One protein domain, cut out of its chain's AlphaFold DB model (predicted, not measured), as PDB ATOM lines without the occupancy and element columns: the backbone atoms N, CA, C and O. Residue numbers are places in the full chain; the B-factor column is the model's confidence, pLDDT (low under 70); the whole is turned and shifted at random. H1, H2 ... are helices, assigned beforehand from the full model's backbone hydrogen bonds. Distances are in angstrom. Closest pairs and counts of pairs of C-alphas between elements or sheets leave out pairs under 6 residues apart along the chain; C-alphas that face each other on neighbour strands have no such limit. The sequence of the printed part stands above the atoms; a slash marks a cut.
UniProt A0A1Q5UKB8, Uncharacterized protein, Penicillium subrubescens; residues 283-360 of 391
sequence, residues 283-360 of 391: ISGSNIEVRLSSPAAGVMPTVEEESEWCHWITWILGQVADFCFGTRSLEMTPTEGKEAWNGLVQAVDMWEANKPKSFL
ATOM      1  N   ILE A 283      10.906 101.316 -16.703       79.25
ATOM      2  CA  ILE A 283      10.979 102.373 -17.726       79.25
ATOM      3  C   ILE A 283       9.943 103.472 -17.489       79.25
ATOM      4  O   ILE A 283       9.891 104.465 -18.215       79.25
ATOM      5  N   SER A 284       9.109 103.313 -16.467       67.38
ATOM      6  CA  SER A 284       8.056 104.236 -16.104       67.38
ATOM      7  C   SER A 284       8.673 105.552 -15.587       67.38
ATOM      8  O   SER A 284       9.381 105.595 -14.590       67.38
ATOM      9  N   GLY A 285       8.491 106.650 -16.333       63.94
ATOM     10  CA  GLY A 285       9.131 107.944 -16.025       63.94
ATOM     11  C   GLY A 285      10.520 108.144 -16.648       63.94
ATOM     12  O   GLY A 285      11.094 109.222 -16.519       63.94
ATOM     13  N   SER A 286      11.023 107.146 -17.377       67.69
ATOM     14  CA  SER A 286      12.164 107.264 -18.290       67.69
ATOM     15  C   SER A 286      11.646 107.516 -19.713       67.69
ATOM     16  O   SER A 286      10.649 106.935 -20.122       67.69
ATOM     17  N   ASN A 287      12.292 108.378 -20.490       65.00
ATOM     18  CA  ASN A 287      11.736 108.963 -21.718       65.00
ATOM     19  C   ASN A 287      12.569 108.959 -23.053       65.00
ATOM     20  O   ASN A 287      12.681 110.047 -23.592       65.00
ATOM     21  N   ILE A 288      13.216 107.875 -23.578       66.25
ATOM     22  CA  ILE A 288      14.582 107.939 -24.256       66.25
ATOM     23  C   ILE A 288      14.728 109.018 -25.344       66.25
ATOM     24  O   ILE A 288      14.104 108.927 -26.393       66.25
ATOM     25  N   GLU A 289      15.601 110.016 -25.108       63.25
ATOM     26  CA  GLU A 289      15.939 111.071 -26.059       63.25
ATOM     27  C   GLU A 289      16.985 110.489 -26.996       63.25
ATOM     28  O   GLU A 289      18.193 110.643 -26.813       63.25
ATOM     29  N   VAL A 290      16.495 109.765 -27.996       66.88
ATOM     30  CA  VAL A 290      17.320 109.359 -29.125       66.88
ATOM     31  C   VAL A 290      17.474 110.562 -30.046       66.88
ATOM     32  O   VAL A 290      16.488 111.164 -30.481       66.88
ATOM     33  N   ARG A 291      18.718 110.921 -30.367       70.69
ATOM     34  CA  ARG A 291      19.009 112.051 -31.260       70.69
ATOM     35  C   ARG A 291      18.950 111.606 -32.708       70.69
ATOM     36  O   ARG A 291      19.961 111.462 -33.390       70.69
ATOM     37  N   LEU A 292      17.730 111.408 -33.171       79.81
ATOM     38  CA  LEU A 292      17.465 110.957 -34.521       79.81
ATOM     39  C   LEU A 292      17.817 112.062 -35.502       79.81
ATOM     40  O   LEU A 292      17.247 113.152 -35.485       79.81
ATOM     41  N   SER A 293      18.773 111.749 -36.360       76.69
ATOM     42  CA  SER A 293      19.157 112.585 -37.482       76.69
ATOM     43  C   SER A 293      19.032 111.736 -38.738       76.69
ATOM     44  O   SER A 293      19.394 110.558 -38.742       76.69
ATOM     45  N   SER A 294      18.461 112.321 -39.789       70.56
ATOM     46  CA  SER A 294      18.536 111.741 -41.126       70.56
ATOM     47  C   SER A 294      19.647 112.461 -41.882       70.56
ATOM     48  O   SER A 294      19.641 113.698 -41.908       70.56
ATOM     49  N   PRO A 295      20.559 111.733 -42.542       74.69
ATOM     50  CA  PRO A 295      21.537 112.352 -43.420       74.69
ATOM     51  C   PRO A 295      20.834 113.089 -44.569       74.69
ATOM     52  O   PRO A 295      19.688 112.794 -44.934       74.69
ATOM     53  N   ALA A 296      21.536 114.062 -45.152       78.00
ATOM     54  CA  ALA A 296      21.059 114.782 -46.327       78.00
ATOM     55  C   ALA A 296      20.808 113.825 -47.508       78.00
ATOM     56  O   ALA A 296      21.417 112.759 -47.616       78.00
ATOM     57  N   ALA A 297      19.929 114.221 -48.433       76.75
ATOM     58  CA  ALA A 297      19.611 113.409 -49.603       76.75
ATOM     59  C   ALA A 297      20.881 113.039 -50.397       76.75
ATOM     60  O   ALA A 297      21.626 113.912 -50.835       76.75
ATOM     61  N   GLY A 298      21.108 111.737 -50.591       76.62
ATOM     62  CA  GLY A 298      22.277 111.207 -51.303       76.62
ATOM     63  C   GLY A 298      23.507 110.940 -50.429       76.62
ATOM     64  O   GLY A 298      24.497 110.428 -50.943       76.62
ATOM     65  N   VAL A 299      23.447 111.233 -49.126       83.19
ATOM     66  CA  VAL A 299      24.498 110.911 -48.154       83.19
ATOM     67  C   VAL A 299      24.092 109.664 -47.369       83.19
ATOM     68  O   VAL A 299      22.942 109.534 -46.949       83.19
ATOM     69  N   MET A 300      25.026 108.728 -47.204       82.06
ATOM     70  CA  MET A 300      24.812 107.560 -46.347       82.06
ATOM     71  C   MET A 300      24.955 107.959 -44.875       82.06
ATOM     72  O   MET A 300      25.810 108.794 -44.576       82.06
ATOM     73  N   PRO A 301      24.142 107.386 -43.974       86.44
ATOM     74  CA  PRO A 301      24.248 107.675 -42.548       86.44
ATOM     75  C   PRO A 301      25.597 107.214 -41.994       86.44
ATOM     76  O   PRO A 301      26.194 106.257 -42.500       86.44
ATOM     77  N   THR A 302      26.073 107.875 -40.941       87.62
ATOM     78  CA  THR A 302      27.214 107.364 -40.172       87.62
ATOM     79  C   THR A 302      26.795 106.164 -39.323       87.62
ATOM     80  O   THR A 302      25.612 105.937 -39.070       87.62
ATOM     81  N   VAL A 303      27.771 105.387 -38.846       85.56
ATOM     82  CA  VAL A 303      27.504 104.234 -37.973       85.56
ATOM     83  C   VAL A 303      26.824 104.672 -36.671       85.56
ATOM     84  O   VAL A 303      25.967 103.965 -36.149       85.56
ATOM     85  N   GLU A 304      27.175 105.848 -36.159       84.44
ATOM     86  CA  GLU A 304      26.585 106.437 -34.958       84.44
ATOM     87  C   GLU A 304      25.119 106.809 -35.196       84.44
ATOM     88  O   GLU A 304      24.267 106.475 -34.376       84.44
ATOM     89  N   GLU A 305      24.806 107.427 -36.340       86.00
ATOM     90  CA  GLU A 305      23.422 107.722 -36.723       86.00
ATOM     91  C   GLU A 305      22.606 106.428 -36.829       86.00
ATOM     92  O   GLU A 305      21.547 106.319 -36.212       86.00
ATOM     93  N   GLU A 306      23.109 105.408 -37.534       86.88
ATOM     94  CA  GLU A 306      22.444 104.100 -37.623       86.88
ATOM     95  C   GLU A 306      22.238 103.443 -36.253       86.88
ATOM     96  O   GLU A 306      21.189 102.845 -35.990       86.88
ATOM     97  N   SER A 307      23.225 103.568 -35.366       87.25
ATOM     98  CA  SER A 307      23.163 103.043 -34.007       87.25
ATOM     99  C   SER A 307      22.019 103.670 -33.212       87.25
ATOM    100  O   SER A 307      21.288 102.948 -32.536       87.25
ATOM    101  N   GLU A 308      21.814 104.981 -33.330       87.06
ATOM    102  CA  GLU A 308      20.705 105.688 -32.682       87.06
ATOM    103  C   GLU A 308      19.343 105.222 -33.222       87.06
ATOM    104  O   GLU A 308      18.425 104.940 -32.450       87.06
ATOM    105  N   TRP A 309      19.219 105.012 -34.535       89.44
ATOM    106  CA  TRP A 309      18.008 104.423 -35.122       89.44
ATOM    107  C   TRP A 309      17.721 103.007 -34.595       89.44
ATOM    108  O   TRP A 309      16.559 102.671 -34.339       89.44
ATOM    109  N   CYS A 310      18.759 102.193 -34.376       90.00
ATOM    110  CA  CYS A 310      18.631 100.868 -33.761       90.00
ATOM    111  C   CYS A 310      18.217 100.950 -32.282       90.00
ATOM    112  O   CYS A 310      17.365 100.180 -31.828       90.00
ATOM    113  N   HIS A 311      18.804 101.880 -31.527       88.75
ATOM    114  CA  HIS A 311      18.442 102.157 -30.138       88.75
ATOM    115  C   HIS A 311      16.973 102.544 -30.011       88.75
ATOM    116  O   HIS A 311      16.271 102.046 -29.133       88.75
ATOM    117  N   TRP A 312      16.471 103.360 -30.935       90.44
ATOM    118  CA  TRP A 312      15.093 103.816 -30.881       90.44
ATOM    119  C   TRP A 312      14.064 102.721 -31.126       90.44
ATOM    120  O   TRP A 312      13.148 102.572 -30.320       90.44
ATOM    121  N   ILE A 313      14.215 101.910 -32.178       92.12
ATOM    122  CA  ILE A 313      13.277 100.799 -32.402       92.12
ATOM    123  C   ILE A 313      13.353  99.773 -31.271       92.12
ATOM    124  O   ILE A 313      12.336  99.213 -30.869       92.12
ATOM    125  N   THR A 314      14.545  99.588 -30.695       91.75
ATOM    126  CA  THR A 314      14.731  98.764 -29.499       91.75
ATOM    127  C   THR A 314      13.956  99.350 -28.315       91.75
ATOM    128  O   THR A 314      13.251  98.612 -27.632       91.75
ATOM    129  N   TRP A 315      14.032 100.664 -28.087       91.12
ATOM    130  CA  TRP A 315      13.280 101.350 -27.035       91.12
ATOM    131  C   TRP A 315      11.768 101.219 -27.228       91.12
ATOM    132  O   TRP A 315      11.081 100.822 -26.287       91.12
ATOM    133  N   ILE A 316      11.262 101.462 -28.442       92.31
ATOM    134  CA  ILE A 316       9.839 101.283 -28.773       92.31
ATOM    135  C   ILE A 316       9.408  99.841 -28.479       92.31
ATOM    136  O   ILE A 316       8.375  99.630 -27.847       92.31
ATOM    137  N   LEU A 317      10.214  98.841 -28.856       94.25
ATOM    138  CA  LEU A 317       9.943  97.437 -28.536       94.25
ATOM    139  C   LEU A 317       9.868  97.191 -27.019       94.25
ATOM    140  O   LEU A 317       8.988  96.463 -26.561       94.25
ATOM    141  N   GLY A 318      10.746  97.819 -26.235       92.31
ATOM    142  CA  GLY A 318      10.670  97.793 -24.775       92.31
ATOM    143  C   GLY A 318       9.369  98.401 -24.243       92.31
ATOM    144  O   GLY A 318       8.716  97.791 -23.400       92.31
ATOM    145  N   GLN A 319       8.936  99.548 -24.775       91.50
ATOM    146  CA  GLN A 319       7.666 100.178 -24.394       91.50
ATOM    147  C   GLN A 319       6.447  99.324 -24.773       91.50
ATOM    148  O   GLN A 319       5.495  99.238 -24.002       91.50
ATOM    149  N   VAL A 320       6.479  98.655 -25.930       94.06
ATOM    150  CA  VAL A 320       5.440  97.695 -26.337       94.06
ATOM    151  C   VAL A 320       5.399  96.506 -25.377       94.06
ATOM    152  O   VAL A 320       4.320  96.123 -24.927       94.06
ATOM    153  N   ALA A 321       6.555  95.938 -25.023       93.56
ATOM    154  CA  ALA A 321       6.630  94.839 -24.062       93.56
ATOM    155  C   ALA A 321       6.089  95.249 -22.680       93.56
ATOM    156  O   ALA A 321       5.319  94.497 -22.083       93.56
ATOM    157  N   ASP A 322       6.429  96.448 -22.200       91.50
ATOM    158  CA  ASP A 322       5.907  96.996 -20.943       91.50
ATOM    159  C   ASP A 322       4.394  97.248 -20.997       91.50
ATOM    160  O   ASP A 322       3.670  96.880 -20.077       91.50
ATOM    161  N   PHE A 323       3.872  97.781 -22.105       92.25
ATOM    162  CA  PHE A 323       2.430  97.946 -22.289       92.25
ATOM    163  C   PHE A 323       1.689  96.598 -22.235       92.25
ATOM    164  O   PHE A 323       0.643  96.482 -21.592       92.25
ATOM    165  N   CYS A 324       2.232  95.568 -22.890       92.19
ATOM    166  CA  CYS A 324       1.600  94.252 -22.974       92.19
ATOM    167  C   CYS A 324       1.710  93.416 -21.691       92.19
ATOM    168  O   CYS A 324       0.800  92.634 -21.410       92.19
ATOM    169  N   PHE A 325       2.823  93.517 -20.961       91.69
ATOM    170  CA  PHE A 325       3.158  92.591 -19.868       91.69
ATOM    171  C   PHE A 325       3.481  93.272 -18.533       91.69
ATOM    172  O   PHE A 325       3.650  92.581 -17.529       91.69
ATOM    173  N   GLY A 326       3.583  94.599 -18.508       86.75
ATOM    174  CA  GLY A 326       3.743  95.390 -17.295       86.75
ATOM    175  C   GLY A 326       2.440  95.525 -16.508       86.75
ATOM    176  O   GLY A 326       1.372  95.067 -16.913       86.75
ATOM    177  N   THR A 327       2.525  96.162 -15.342       82.44
ATOM    178  CA  THR A 327       1.369  96.351 -14.449       82.44
ATOM    179  C   THR A 327       0.579  97.615 -14.762       82.44
ATOM    180  O   THR A 327      -0.609  97.676 -14.462       82.44
ATOM    181  N   ARG A 328       1.204  98.615 -15.396       76.62
ATOM    182  CA  ARG A 328       0.590  99.927 -15.645       76.62
ATOM    183  C   ARG A 328      -0.648  99.847 -16.534       76.62
ATOM    184  O   ARG A 328      -1.613 100.561 -16.295       76.62
ATOM    185  N   SER A 329      -0.644  98.985 -17.550       75.25
ATOM    186  CA  SER A 329      -1.794  98.837 -18.448       75.25
ATOM    187  C   SER A 329      -3.040  98.285 -17.746       75.25
ATOM    188  O   SER A 329      -4.146  98.499 -18.234       75.25
ATOM    189  N   LEU A 330      -2.889  97.646 -16.578       80.50
ATOM    190  CA  LEU A 330      -4.005  97.152 -15.763       80.50
ATOM    191  C   LEU A 330      -4.768  98.281 -15.054       80.50
ATOM    192  O   LEU A 330      -5.929  98.101 -14.696       80.50
ATOM    193  N   GLU A 331      -4.115  99.422 -14.841       85.62
ATOM    194  CA  GLU A 331      -4.679 100.593 -14.160       85.62
ATOM    195  C   GLU A 331      -5.316 101.589 -15.143       85.62
ATOM    196  O   GLU A 331      -6.004 102.517 -14.723       85.62
ATOM    197  N   MET A 332      -5.105 101.395 -16.449       89.12
ATOM    198  CA  MET A 332      -5.623 102.274 -17.496       89.12
ATOM    199  C   MET A 332      -7.103 102.011 -17.776       89.12
ATOM    200  O   MET A 332      -7.561 100.871 -17.883       89.12
ATOM    201  N   THR A 333      -7.858 103.082 -18.006       92.50
ATOM    202  CA  THR A 333      -9.187 102.976 -18.610       92.50
ATOM    203  C   THR A 333      -9.086 102.462 -20.057       92.50
ATOM    204  O   THR A 333      -8.052 102.623 -20.711       92.50
ATOM    205  N   PRO A 334     -10.165 101.893 -20.632       91.00
ATOM    206  CA  PRO A 334     -10.157 101.445 -22.027       91.00
ATOM    207  C   PRO A 334      -9.774 102.538 -23.038       91.00
ATOM    208  O   PRO A 334      -9.177 102.240 -24.073       91.00
ATOM    209  N   THR A 335     -10.109 103.799 -22.748       93.81
ATOM    210  CA  THR A 335      -9.755 104.946 -23.594       93.81
ATOM    211  C   THR A 335      -8.263 105.250 -23.510       93.81
ATOM    212  O   THR A 335      -7.606 105.304 -24.546       93.81
ATOM    213  N   GLU A 336      -7.712 105.357 -22.298       92.62
ATOM    214  CA  GLU A 336      -6.277 105.598 -22.077       92.62
ATOM    215  C   GLU A 336      -5.424 104.471 -22.667       92.62
ATOM    216  O   GLU A 336      -4.432 104.733 -23.343       92.62
ATOM    217  N   GLY A 337      -5.847 103.214 -22.496       92.44
ATOM    218  CA  GLY A 337      -5.162 102.064 -23.085       92.44
ATOM    219  C   GLY A 337      -5.142 102.117 -24.615       92.44
ATOM    220  O   GLY A 337      -4.117 101.828 -25.236       92.44
ATOM    221  N   LYS A 338      -6.247 102.539 -25.243       93.69
ATOM    222  CA  LYS A 338      -6.320 102.719 -26.700       93.69
ATOM    223  C   LYS A 338      -5.429 103.865 -27.179       93.69
ATOM    224  O   LYS A 338      -4.772 103.726 -28.208       93.69
ATOM    225  N   GLU A 339      -5.407 104.986 -26.466       94.69
ATOM    226  CA  GLU A 339      -4.550 106.130 -26.788       94.69
ATOM    227  C   GLU A 339      -3.065 105.781 -26.656       94.69
ATOM    228  O   GLU A 339      -2.297 106.044 -27.580       94.69
ATOM    229  N   ALA A 340      -2.677 105.108 -25.569       92.19
ATOM    230  CA  ALA A 340      -1.312 104.640 -25.350       92.19
ATOM    231  C   ALA A 340      -0.858 103.668 -26.451       92.19
ATOM    232  O   ALA A 340       0.213 103.848 -27.030       92.19
ATOM    233  N   TRP A 341      -1.695 102.684 -26.804       94.69
ATOM    234  CA  TRP A 341      -1.408 101.766 -27.909       94.69
ATOM    235  C   TRP A 341      -1.249 102.496 -29.246       94.69
ATOM    236  O   TRP A 341      -0.290 102.254 -29.978       94.69
ATOM    237  N   ASN A 342      -2.152 103.428 -29.559       96.25
ATOM    238  CA  ASN A 342      -2.060 104.222 -30.784       96.25
ATOM    239  C   ASN A 342      -0.780 105.070 -30.823       96.25
ATOM    240  O   ASN A 342      -0.201 105.223 -31.895       96.25
ATOM    241  N   GLY A 343      -0.324 105.590 -29.681       94.88
ATOM    242  CA  GLY A 343       0.956 106.291 -29.576       94.88
ATOM    243  C   GLY A 343       2.149 105.392 -29.917       94.88
ATOM    244  O   GLY A 343       3.036 105.812 -30.657       94.88
ATOM    245  N   LEU A 344       2.144 104.137 -29.453       94.62
ATOM    246  CA  LEU A 344       3.180 103.154 -29.794       94.62
ATOM    247  C   LEU A 344       3.171 102.805 -31.287       94.62
ATOM    248  O   LEU A 344       4.229 102.773 -31.910       94.62
ATOM    249  N   VAL A 345       1.988 102.598 -31.877       96.38
ATOM    250  CA  VAL A 345       1.849 102.356 -33.323       96.38
ATOM    251  C   VAL A 345       2.385 103.543 -34.124       96.38
ATOM    252  O   VAL A 345       3.208 103.352 -35.012       96.38
ATOM    253  N   GLN A 346       2.010 104.772 -33.756       96.06
ATOM    254  CA  GLN A 346       2.524 105.981 -34.404       96.06
ATOM    255  C   GLN A 346       4.046 106.107 -34.284       96.06
ATOM    256  O   GLN A 346       4.691 106.544 -35.233       96.06
ATOM    257  N   ALA A 347       4.636 105.717 -33.150       93.25
ATOM    258  CA  ALA A 347       6.086 105.719 -32.984       93.25
ATOM    259  C   ALA A 347       6.775 104.726 -33.936       93.25
ATOM    260  O   ALA A 347       7.783 105.080 -34.549       93.25
ATOM    261  N   VAL A 348       6.219 103.519 -34.107       95.38
ATOM    262  CA  VAL A 348       6.720 102.530 -35.081       95.38
ATOM    263  C   VAL A 348       6.564 103.038 -36.515       95.38
ATOM    264  O   VAL A 348       7.521 102.975 -37.281       95.38
ATOM    265  N   ASP A 349       5.401 103.583 -36.870       95.12
ATOM    266  CA  ASP A 349       5.148 104.127 -38.211       95.12
ATOM    267  C   ASP A 349       6.106 105.279 -38.534       95.12
ATOM    268  O   ASP A 349       6.623 105.393 -39.646       95.12
ATOM    269  N   MET A 350       6.383 106.131 -37.543       92.25
ATOM    270  CA  MET A 350       7.310 107.243 -37.694       92.25
ATOM    271  C   MET A 350       8.758 106.761 -37.811       92.25
ATOM    272  O   MET A 350       9.498 107.290 -38.641       92.25
ATOM    273  N   TRP A 351       9.145 105.719 -37.069       92.50
ATOM    274  CA  TRP A 351      10.432 105.054 -37.267       92.50
ATOM    275  C   TRP A 351      10.547 104.490 -38.691       92.50
ATOM    276  O   TRP A 351      11.509 104.789 -39.394       92.50
ATOM    277  N   GLU A 352       9.542 103.745 -39.158       91.81
ATOM    278  CA  GLU A 352       9.542 103.105 -40.479       91.81
ATOM    279  C   GLU A 352       9.616 104.124 -41.623       91.81
ATOM    280  O   GLU A 352      10.366 103.930 -42.581       91.81
ATOM    281  N   ALA A 353       8.879 105.231 -41.511       90.69
ATOM    282  CA  ALA A 353       8.834 106.277 -42.530       90.69
ATOM    283  C   ALA A 353      10.125 107.106 -42.624       90.69
ATOM    284  O   ALA A 353      10.402 107.673 -43.683       90.69
ATOM    285  N   ASN A 354      10.896 107.206 -41.534       89.06
ATOM    286  CA  ASN A 354      12.040 108.117 -41.444       89.06
ATOM    287  C   ASN A 354      13.398 107.409 -41.308       89.06
ATOM    288  O   ASN A 354      14.425 108.087 -41.398       89.06
ATOM    289  N   LYS A 355      13.434 106.082 -41.109       88.94
ATOM    290  CA  LYS A 355      14.696 105.344 -40.973       88.94
ATOM    291  C   LYS A 355      15.610 105.560 -42.187       88.94
ATOM    292  O   LYS A 355      15.127 105.655 -43.322       88.94
ATOM    293  N   PRO A 356      16.939 105.598 -41.993       88.56
ATOM    294  CA  PRO A 356      17.872 105.750 -43.092       88.56
ATOM    295  C   PRO A 356      17.710 104.639 -44.128       88.56
ATOM    296  O   PRO A 356      17.447 103.481 -43.804       88.56
ATOM    297  N   LYS A 357      17.937 104.973 -45.401       86.50
ATOM    298  CA  LYS A 357      17.807 104.012 -46.511       86.50
ATOM    299  C   LYS A 357      18.767 102.824 -46.417       86.50
ATOM    300  O   LYS A 357      18.548 101.829 -47.094       86.50
ATOM    301  N   SER A 358      19.804 102.908 -45.592       86.62
ATOM    302  CA  SER A 358      20.713 101.798 -45.312       86.62
ATOM    303  C   SER A 358      20.043 100.620 -44.587       86.62
ATOM    304  O   SER A 358      20.531  99.495 -44.692       86.62
ATOM    305  N   PHE A 359      18.904 100.844 -43.916       87.56
ATOM    306  CA  PHE A 359      18.061  99.794 -43.330       87.56
ATOM    307  C   PHE A 359      17.249  99.024 -44.381       87.56
ATOM    308  O   PHE A 359      16.616  98.018 -44.053       87.56
ATOM    309  N   LEU A 360      17.224  99.487 -45.636       87.56
ATOM    310  CA  LEU A 360      16.571  98.756 -46.715       87.56
ATOM    311  C   LEU A 360      17.415  97.536 -47.112       87.56
ATOM    312  O   LEU A 360      18.648  97.615 -47.124       87.56
TER     313      LEU A 360
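What this domain is: This is residues 283 to 360 of the 391 residues of an uncharacterized protein of Penicillium subrubescens (UniProt A0A1Q5UKB8). What would one see first in this model? A long helical hairpin: H1 and H2 lie side by side and run opposite ways, and a stretch with no named element, residues 283 to 302, passes lengthwise along the pair before folding back into H1. What is it made of, and how large is it? The printed part has 78 residues with two named helices, H1 then H2, and no named strand; its class is all helix. It is a loose rod, with a radius of gyration of the C-alphas of 14.7 A and spans of 46 by 19 by 17 A.

How they stand to each other: What does the longest helix touch? H1, residues 303 to 325, touches H2, residues 334 to 354, with 9 pairs of C-alphas within 8 A. The closest C-alphas of the two are those of Val 320 and Leu 344, 6.8 A apart. How do their lines stand? They stand at a shallow tilt of 19 degrees, opposite ways, and the two form a helical hairpin. The centres are 13.3 A apart. What do the backbone N and O atoms show? In H1 and H2, every O i to N i+4 pair is within hydrogen-bond range.

Where its parts are: Where does H1 lie? It has 23 residues, from C-alpha 303 at (27.504, 104.234, -37.973) to C-alpha 325 at (3.158, 92.591, -19.868), a length of 32.5 A. Where does H2 end? Its 21 residues span 30.2 A and end at C-alpha 354, at (12.040, 108.117, -41.444).

The domain as a whole: How far does the printed part reach? The two C-alphas farthest apart are those of Gly 298 and Glu 331, 47.1 A. Is it continuous? The printed part has no cut, and a short link of 8 residues joins H1 to H2. Where is confidence low? The pLDDT is under 70 in residues 284 to 290; the mean of the printed part is 86.1.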